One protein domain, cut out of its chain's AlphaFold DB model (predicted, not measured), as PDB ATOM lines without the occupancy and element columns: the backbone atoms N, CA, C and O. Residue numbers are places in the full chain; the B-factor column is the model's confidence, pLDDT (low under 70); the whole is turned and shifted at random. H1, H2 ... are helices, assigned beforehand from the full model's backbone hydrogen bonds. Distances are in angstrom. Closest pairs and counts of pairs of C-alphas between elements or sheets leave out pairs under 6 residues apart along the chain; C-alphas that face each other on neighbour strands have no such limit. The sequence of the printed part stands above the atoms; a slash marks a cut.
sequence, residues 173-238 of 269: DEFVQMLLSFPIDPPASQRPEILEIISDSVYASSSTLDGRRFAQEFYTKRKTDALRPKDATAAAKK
ATOM      1  N   ASP A 173     162.726 205.554 189.766       89.25
ATOM      2  CA  ASP A 173     161.772 206.417 189.057       89.25
ATOM      3  C   ASP A 173     162.248 206.803 187.642       89.25
ATOM      4  O   ASP A 173     161.451 206.734 186.708       89.25
ATOM      5  N   GLU A 174     163.543 207.078 187.446       89.69
ATOM      6  CA  GLU A 174     164.124 207.351 186.119       89.69
ATOM      7  C   GLU A 174     164.056 206.119 185.206       89.69
ATOM      8  O   GLU A 174     163.660 206.205 184.043       89.69
ATOM      9  N   PHE A 175     164.378 204.938 185.744       91.50
ATOM     10  CA  PHE A 175     164.292 203.690 184.986       91.50
ATOM     11  C   PHE A 175     162.846 203.363 184.598       91.50
ATOM     12  O   PHE A 175     162.576 202.925 183.482       91.50
ATOM     13  N   VAL A 176     161.889 203.625 185.493       90.69
ATOM     14  CA  VAL A 176     160.461 203.492 185.193       90.69
ATOM     15  C   VAL A 176     160.048 204.470 184.097       90.69
ATOM     16  O   VAL A 176     159.349 204.060 183.174       90.69
ATOM     17  N   GLN A 177     160.497 205.725 184.143       90.06
ATOM     18  CA  GLN A 177     160.226 206.719 183.100       90.06
ATOM     19  C   GLN A 177     160.747 206.256 181.728       90.06
ATOM     20  O   GLN A 177     160.014 206.328 180.740       90.06
ATOM     21  N   MET A 178     161.961 205.701 181.687       91.19
ATOM     22  CA  MET A 178     162.558 205.104 180.489       91.19
ATOM     23  C   MET A 178     161.771 203.878 179.996       91.19
ATOM     24  O   MET A 178     161.517 203.737 178.806       91.19
ATOM     25  N   LEU A 179     161.314 202.992 180.886       90.62
ATOM     26  CA  LEU A 179     160.472 201.863 180.476       90.62
ATOM     27  C   LEU A 179     159.123 202.326 179.907       90.62
ATOM     28  O   LEU A 179     158.596 201.739 178.963       90.62
ATOM     29  N   LEU A 180     158.542 203.378 180.486       88.94
ATOM     30  CA  LEU A 180     157.262 203.933 180.055       88.94
ATOM     31  C   LEU A 180     157.344 204.631 178.692       88.94
ATOM     32  O   LEU A 180     156.289 204.772 178.069       88.94
ATOM     33  N   SER A 181     158.540 205.035 178.237       87.19
ATOM     34  CA  SER A 181     158.744 205.637 176.913       87.19
ATOM     35  C   SER A 181     158.702 204.619 175.774       87.19
ATOM     36  O   SER A 181     158.557 205.020 174.620       87.19
ATOM     37  N   PHE A 182     158.819 203.318 176.064       87.25
ATOM     38  CA  PHE A 182     158.632 202.295 175.038       87.25
ATOM     39  C   PHE A 182     157.180 202.279 174.537       87.25
ATOM     40  O   PHE A 182     156.246 202.402 175.340       87.25
ATOM     41  N   PRO A 183     156.971 202.093 173.220       83.12
ATOM     42  CA  PRO A 183     155.637 202.056 172.637       83.12
ATOM     43  C   PRO A 183     154.808 200.918 173.243       83.12
ATOM     44  O   PRO A 183     155.301 199.812 173.467       83.12
ATOM     45  N   ILE A 184     153.533 201.205 173.509       75.62
ATOM     46  CA  ILE A 184     152.587 200.262 174.124       75.62
ATOM     47  C   ILE A 184     152.197 199.144 173.146       75.62
ATOM     48  O   ILE A 184     152.063 197.994 173.564       75.62
ATOM     49  N   ASP A 185     152.054 199.471 171.857       71.75
ATOM     50  CA  ASP A 185     151.746 198.513 170.790       71.75
ATOM     51  C   ASP A 185     152.751 198.634 169.631       71.75
ATOM     52  O   ASP A 185     152.470 199.250 168.602       71.75
ATOM     53  N   PRO A 186     153.975 198.105 169.794       76.19
ATOM     54  CA  PRO A 186     154.906 197.988 168.691       76.19
ATOM     55  C   PRO A 186     154.414 196.926 167.697       76.19
ATOM     56  O   PRO A 186     153.854 195.902 168.110       76.19
ATOM     57  N   PRO A 187     154.680 197.101 166.391       76.69
ATOM     58  CA  PRO A 187     154.383 196.075 165.401       76.69
ATOM     59  C   PRO A 187     155.087 194.761 165.772       76.69
ATOM     60  O   PRO A 187     156.193 194.763 166.316       76.69
ATOM     61  N   ALA A 188     154.460 193.621 165.462       79.50
ATOM     62  CA  ALA A 188     154.932 192.295 165.881       79.50
ATOM     63  C   ALA A 188     156.403 192.009 165.514       79.50
ATOM     64  O   ALA A 188     157.083 191.290 166.243       79.50
ATOM     65  N   SER A 189     156.900 192.613 164.432       84.81
ATOM     66  CA  SER A 189     158.295 192.532 163.990       84.81
ATOM     67  C   SER A 189     159.294 193.211 164.937       84.81
ATOM     68  O   SER A 189     160.421 192.750 165.036       84.81
ATOM     69  N   GLN A 190     158.894 194.269 165.650       85.38
ATOM     70  CA  GLN A 190     159.753 195.043 166.567       85.38
ATOM     71  C   GLN A 190     159.623 194.597 168.028       85.38
ATOM     72  O   GLN A 190     160.461 194.917 168.868       85.38
ATOM     73  N   ARG A 191     158.575 193.828 168.353       87.31
ATOM     74  CA  ARG A 191     158.392 193.234 169.682       87.31
ATOM     75  C   ARG A 191     159.627 192.471 170.195       87.31
ATOM     76  O   ARG A 191     159.960 192.691 171.359       87.31
ATOM     77  N   PRO A 192     160.278 191.571 169.427       90.44
ATOM     78  CA  PRO A 192     161.457 190.866 169.928       90.44
ATOM     79  C   PRO A 192     162.594 191.832 170.280       90.44
ATOM     80  O   PRO A 192     163.129 191.730 171.378       90.44
ATOM     81  N   GLU A 193     162.871 192.823 169.428       91.12
ATOM     82  CA  GLU A 193     163.934 193.807 169.671       91.12
ATOM     83  C   GLU A 193     163.667 194.638 170.933       91.12
ATOM     84  O   GLU A 193     164.553 194.815 171.761       91.12
ATOM     85  N   ILE A 194     162.426 195.085 171.156       90.25
ATOM     86  CA  ILE A 194     162.062 195.840 172.367       90.25
ATOM     87  C   ILE A 194     162.222 194.988 173.629       90.25
ATOM     88  O   ILE A 194     162.692 195.483 174.653       90.25
ATOM     89  N   LEU A 195     161.853 193.704 173.581       92.00
ATOM     90  CA  LEU A 195     162.055 192.796 174.713       92.00
ATOM     91  C   LEU A 195     163.544 192.609 175.022       92.00
ATOM     92  O   LEU A 195     163.913 192.574 176.197       92.00
ATOM     93  N   GLU A 196     164.387 192.519 173.992       94.56
ATOM     94  CA  GLU A 196     165.839 192.438 174.150       94.56
ATOM     95  C   GLU A 196     166.410 193.728 174.746       94.56
ATOM     96  O   GLU A 196     167.107 193.651 175.757       94.56
ATOM     97  N   ILE A 197     166.022 194.897 174.229       94.25
ATOM     98  CA  ILE A 197     166.446 196.213 174.741       94.25
ATOM     99  C   ILE A 197     166.045 196.397 176.212       94.25
ATOM    100  O   ILE A 197     166.858 196.830 177.031       94.25
ATOM    101  N   ILE A 198     164.806 196.050 176.579       93.50
ATOM    102  CA  ILE A 198     164.347 196.117 177.974       93.50
ATOM    103  C   ILE A 198     165.167 195.158 178.839       93.50
ATOM    104  O   ILE A 198     165.591 195.537 179.929       93.50
ATOM    105  N   SER A 199     165.409 193.930 178.372       94.19
ATOM    106  CA  SER A 199     166.182 192.951 179.140       94.19
ATOM    107  C   SER A 199     167.633 193.383 179.354       94.19
ATOM    108  O   SER A 199     168.134 193.252 180.469       94.19
ATOM    109  N   ASP A 200     168.270 193.963 178.337       94.50
ATOM    110  CA  ASP A 200     169.629 194.503 178.411       94.50
ATOM    111  C   ASP A 200     169.697 195.680 179.392       94.50
ATOM    112  O   ASP A 200     170.532 195.710 180.292       94.50
ATOM    113  N   SER A 201     168.711 196.579 179.328       91.88
ATOM    114  CA  SER A 201     168.579 197.697 180.269       91.88
ATOM    115  C   SER A 201     168.414 197.228 181.723       91.88
ATOM    116  O   SER A 201     168.953 197.838 182.651       91.88
ATOM    117  N   VAL A 202     167.673 196.138 181.953       93.31
ATOM    118  CA  VAL A 202     167.520 195.548 183.294       93.31
ATOM    119  C   VAL A 202     168.822 194.907 183.762       93.31
ATOM    120  O   VAL A 202     169.210 195.149 184.898       93.31
ATOM    121  N   TYR A 203     169.529 194.155 182.917       93.50
ATOM    122  CA  TYR A 203     170.826 193.576 183.292       93.50
ATOM    123  C   TYR A 203     171.910 194.639 183.523       93.50
ATOM    124  O   TYR A 203     172.770 194.463 184.385       93.50
ATOM    125  N   ALA A 204     171.851 195.762 182.804       92.62
ATOM    126  CA  ALA A 204     172.742 196.898 183.014       92.62
ATOM    127  C   ALA A 204     172.463 197.628 184.343       92.62
ATOM    128  O   ALA A 204     173.385 198.145 184.972       92.62
ATOM    129  N   SER A 205     171.201 197.669 184.785       88.56
ATOM    130  CA  SER A 205     170.776 198.393 185.996       88.56
ATOM    131  C   SER A 205     170.630 197.511 187.246       88.56
ATOM    132  O   SER A 205     170.623 198.032 188.367       88.56
ATOM    133  N   SER A 206     170.563 196.186 187.088       88.94
ATOM    134  CA  SER A 206     170.486 195.205 188.170       88.94
ATOM    135  C   SER A 206     171.238 193.916 187.839       88.94
ATOM    136  O   SER A 206     171.036 193.302 186.796       88.94
ATOM    137  N   SER A 207     172.071 193.454 188.774       85.75
ATOM    138  CA  SER A 207     172.863 192.225 188.607       85.75
ATOM    139  C   SER A 207     172.146 190.955 189.072       85.75
ATOM    140  O   SER A 207     172.619 189.854 188.803       85.75
ATOM    141  N   THR A 208     171.032 191.084 189.797       88.06
ATOM    142  CA  THR A 208     170.313 189.949 190.407       88.06
ATOM    143  C   THR A 208     168.932 189.707 189.805       88.06
ATOM    144  O   THR A 208     168.302 188.700 190.122       88.06
ATOM    145  N   LEU A 209     168.437 190.621 188.969       90.38
ATOM    146  CA  LEU A 209     167.112 190.535 188.361       90.38
ATOM    147  C   LEU A 209     167.170 189.803 187.019       90.38
ATOM    148  O   LEU A 209     168.078 190.001 186.214       90.38
ATOM    149  N   ASP A 210     166.165 188.973 186.753       91.50
ATOM    150  CA  ASP A 210     166.014 188.327 185.452       91.50
ATOM    151  C   ASP A 210     165.364 189.295 184.448       91.50
ATOM    152  O   ASP A 210     164.135 189.422 184.371       91.50
ATOM    153  N   GLY A 211     166.201 189.980 183.663       92.75
ATOM    154  CA  GLY A 211     165.768 190.942 182.649       92.75
ATOM    155  C   GLY A 211     164.889 190.342 181.550       92.75
ATOM    156  O   GLY A 211     163.956 190.999 181.083       92.75
ATOM    157  N   ARG A 212     165.112 189.077 181.163       93.25
ATOM    158  CA  ARG A 212     164.315 188.409 180.116       93.25
ATOM    159  C   ARG A 212     162.893 188.143 180.591       93.25
ATOM    160  O   ARG A 212     161.934 188.409 179.863       93.25
ATOM    161  N   ARG A 213     162.750 187.628 181.814       93.81
ATOM    162  CA  ARG A 213     161.437 187.403 182.438       93.81
ATOM    163  C   ARG A 213     160.707 188.714 182.688       93.81
ATOM    164  O   ARG A 213     159.520 188.810 182.375       93.81
ATOM    165  N   PHE A 214     161.418 189.724 183.188       94.44
ATOM    166  CA  PHE A 214     160.850 191.044 183.428       94.44
ATOM    167  C   PHE A 214     160.290 191.674 182.145       94.44
ATOM    168  O   PHE A 214     159.144 192.118 182.145       94.44
ATOM    169  N   ALA A 215     161.044 191.665 181.040       94.06
ATOM    170  CA  ALA A 215     160.615 192.272 179.778       94.06
ATOM    171  C   ALA A 215     159.300 191.668 179.245       94.06
ATOM    172  O   ALA A 215     158.402 192.390 178.801       94.06
ATOM    173  N   GLN A 216     159.152 190.342 179.332       92.81
ATOM    174  CA  GLN A 216     157.941 189.636 178.900       92.81
ATOM    175  C   GLN A 216     156.716 190.003 179.747       92.81
ATOM    176  O   GLN A 216     155.636 190.270 179.203       92.81
ATOM    177  N   GLU A 217     156.880 190.032 181.070       92.81
ATOM    178  CA  GLU A 217     155.831 190.436 182.010       92.81
ATOM    179  C   GLU A 217     155.458 191.911 181.826       92.81
ATOM    180  O   GLU A 217     154.270 192.242 181.786       92.81
ATOM    181  N   PHE A 218     156.457 192.783 181.652       92.31
ATOM    182  CA  PHE A 218     156.269 194.211 181.411       92.31
ATOM    183  C   PHE A 218     155.382 194.433 180.193       92.31
ATOM    184  O   PHE A 218     154.343 195.076 180.314       92.31
ATOM    185  N   TYR A 219     155.723 193.832 179.050       90.31
ATOM    186  CA  TYR A 219     154.938 193.966 177.825       90.31
ATOM    187  C   TYR A 219     153.501 193.447 177.992       90.31
ATOM    188  O   TYR A 219     152.538 194.106 177.597       90.31
ATOM    189  N   THR A 220     153.334 192.282 178.622       90.12
ATOM    190  CA  THR A 220     152.013 191.661 178.831       90.12
ATOM    191  C   THR A 220     151.115 192.535 179.708       90.12
ATOM    192  O   THR A 220     149.942 192.756 179.389       90.12
ATOM    193  N   LYS A 221     151.671 193.097 180.787       88.69
ATOM    194  CA  LYS A 221     150.945 194.004 181.682       88.69
ATOM    195  C   LYS A 221     150.692 195.358 181.031       88.69
ATOM    196  O   LYS A 221     149.586 195.860 181.172       88.69
ATOM    197  N   ARG A 222     151.642 195.899 180.260       87.19
ATOM    198  CA  ARG A 222     151.485 197.148 179.490       87.19
ATOM    199  C   ARG A 222     150.322 197.049 178.503       87.19
ATOM    200  O   ARG A 222     149.481 197.939 178.452       87.19
ATOM    201  N   LYS A 223     150.234 195.928 177.784       85.50
ATOM    202  CA  LYS A 223     149.140 195.646 176.850       85.50
ATOM    203  C   LYS A 223     147.795 195.493 177.564       85.50
ATOM    204  O   LYS A 223     146.796 196.044 177.119       85.50
ATOM    205  N   THR A 224     147.766 194.772 178.683       85.06
ATOM    206  CA  THR A 224     146.539 194.593 179.482       85.06
ATOM    207  C   THR A 224     146.070 195.913 180.103       85.06
ATOM    208  O   THR A 224     144.871 196.165 180.182       85.06
ATOM    209  N   ASP A 225     147.007 196.774 180.507       83.06
ATOM    210  CA  ASP A 225     146.726 198.095 181.068       83.06
ATOM    211  C   ASP A 225     146.127 199.046 180.029       83.06
ATOM    212  O   ASP A 225     145.152 199.738 180.312       83.06
ATOM    213  N   ALA A 226     146.655 199.019 178.803       82.38
ATOM    214  CA  ALA A 226     146.144 199.808 177.687       82.38
ATOM    215  C   ALA A 226     144.742 199.371 177.238       82.38
ATOM    216  O   ALA A 226     143.920 200.205 176.868       82.38
ATOM    217  N   LEU A 227     144.450 198.070 177.319       78.50
ATOM    218  CA  LEU A 227     143.133 197.504 177.018       78.50
ATOM    219  C   LEU A 227     142.123 197.686 178.163       78.50
ATOM    220  O   LEU A 227     140.954 197.322 178.008       78.50
ATOM    221  N   ARG A 228     142.535 198.225 179.322       71.25
ATOM    222  CA  ARG A 228     141.629 198.391 180.458       71.25
ATOM    223  C   ARG A 228     140.555 199.438 180.135       71.25
ATOM    224  O   ARG A 228     140.893 200.555 179.740       71.25
ATOM    225  N   PRO A 229     139.265 199.149 180.391       60.50
ATOM    226  CA  PRO A 229     138.220 200.155 180.256       60.50
ATOM    227  C   PRO A 229     138.504 201.344 181.187       60.50
ATOM    228  O   PRO A 229     138.760 201.175 182.386       60.50
ATOM    229  N   LYS A 230     138.448 202.565 180.631       59.91
ATOM    230  CA  LYS A 230     138.672 203.844 181.340       59.91
ATOM    231  C   LYS A 230     137.786 204.015 182.592       59.91
ATOM    232  O   LYS A 230     138.151 204.777 183.486       59.91
ATOM    233  N   ASP A 231     136.700 203.250 182.720       50.66
ATOM    234  CA  ASP A 231     135.814 203.198 183.893       50.66
ATOM    235  C   ASP A 231     136.458 202.658 185.181       50.66
ATOM    236  O   ASP A 231     136.106 203.099 186.278       50.66
ATOM    237  N   ALA A 232     137.467 201.785 185.103       53.91
ATOM    238  CA  ALA A 232     138.163 201.308 186.308       53.91
ATOM    239  C   ALA A 232     138.978 202.427 186.996       53.91
ATOM    240  O   ALA A 232     139.177 202.413 188.211       53.91
ATOM    241  N   THR A 233     139.395 203.447 186.238       52.31
ATOM    242  CA  THR A 233     140.013 204.672 186.776       52.31
ATOM    243  C   THR A 233     138.965 205.633 187.362       52.31
ATOM    244  O   THR A 233     139.277 206.392 188.282       52.31
ATOM    245  N   ALA A 234     137.710 205.585 186.900       48.81
ATOM    246  CA  ALA A 234     136.608 206.352 187.487       48.81
ATOM    247  C   ALA A 234     136.173 205.783 188.852       48.81
ATOM    248  O   ALA A 234     135.884 206.551 189.773       48.81
ATOM    249  N   ALA A 235     136.226 204.459 189.028       47.53
ATOM    250  CA  ALA A 235     135.979 203.810 190.317       47.53
ATOM    251  C   ALA A 235     137.038 204.178 191.377       47.53
ATOM    252  O   ALA A 235     136.686 204.432 192.525       47.53
ATOM    253  N   ALA A 236     138.312 204.319 190.987       51.53
ATOM    254  CA  ALA A 236     139.378 204.796 191.877       51.53
ATOM    255  C   ALA A 236     139.277 206.303 192.203       51.53
ATOM    256  O   ALA A 236     139.680 206.735 193.281       51.53
ATOM    257  N   LYS A 237     138.685 207.120 191.318       50.22
ATOM    258  CA  LYS A 237     138.389 208.538 191.605       50.22
ATOM    259  C   LYS A 237     137.244 208.721 192.607       50.22
ATOM    260  O   LYS A 237     137.215 209.733 193.302       50.22
ATOM    261  N   LYS A 238     136.330 207.750 192.725       48.41
ATOM    262  CA  LYS A 238     135.179 207.825 193.644       48.41
ATOM    263  C   LYS A 238     135.542 207.558 195.113       48.41
ATOM    264  O   LYS A 238     134.794 207.956 195.995       48.41
TER     265      LYS A 238
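Overview. This is residues 173 to 238 of the 269 residues of an uncharacterized protein of Naematelia encephala (UniProt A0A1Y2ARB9). The longest helix, H3, packs its first turns on H2 at a steep angle and runs away from it; H1 stands loosely beside H2. Residues 227 to 238, with H4, stick out past the end of H3. The printed part has 66 residues, with four named helices in the order H1, H2, H3, H4: all helix, loose, radius of gyration of the C-alphas 13.8 A, spans 41 by 28 by 18 A.

Arrangement. H3, residues 211 to 226, touches H2, residues 191 to 205, at a steep tilt of 58 degrees, opposite ways; the closest C-alphas, Gly 211 and Ser 199, are 4.1 A apart. H1, residues 173 to 180, is close to H2 but not clearly touching: the closest C-alphas, Leu 179 and Ile 198, are 7.4 A apart. Their tilt is shallow, 11 degrees, opposite ways. H4, residues 231 to 238, is apart from H1, H2 and H3. In the four helices every O i to N i+4 pair is within hydrogen-bond range.

Along the chain. From first to last C-alpha, H3 measures 22.1 A and H2 21.1 A. H1 begins at C-alpha 173 (161.772, 206.417, 189.057); H4 ends at C-alpha 238 (135.179, 207.825, 193.644).

Size, cuts and confidence. The printed part has no cut and no long link. Residues 229 to 238 have pLDDT under 70.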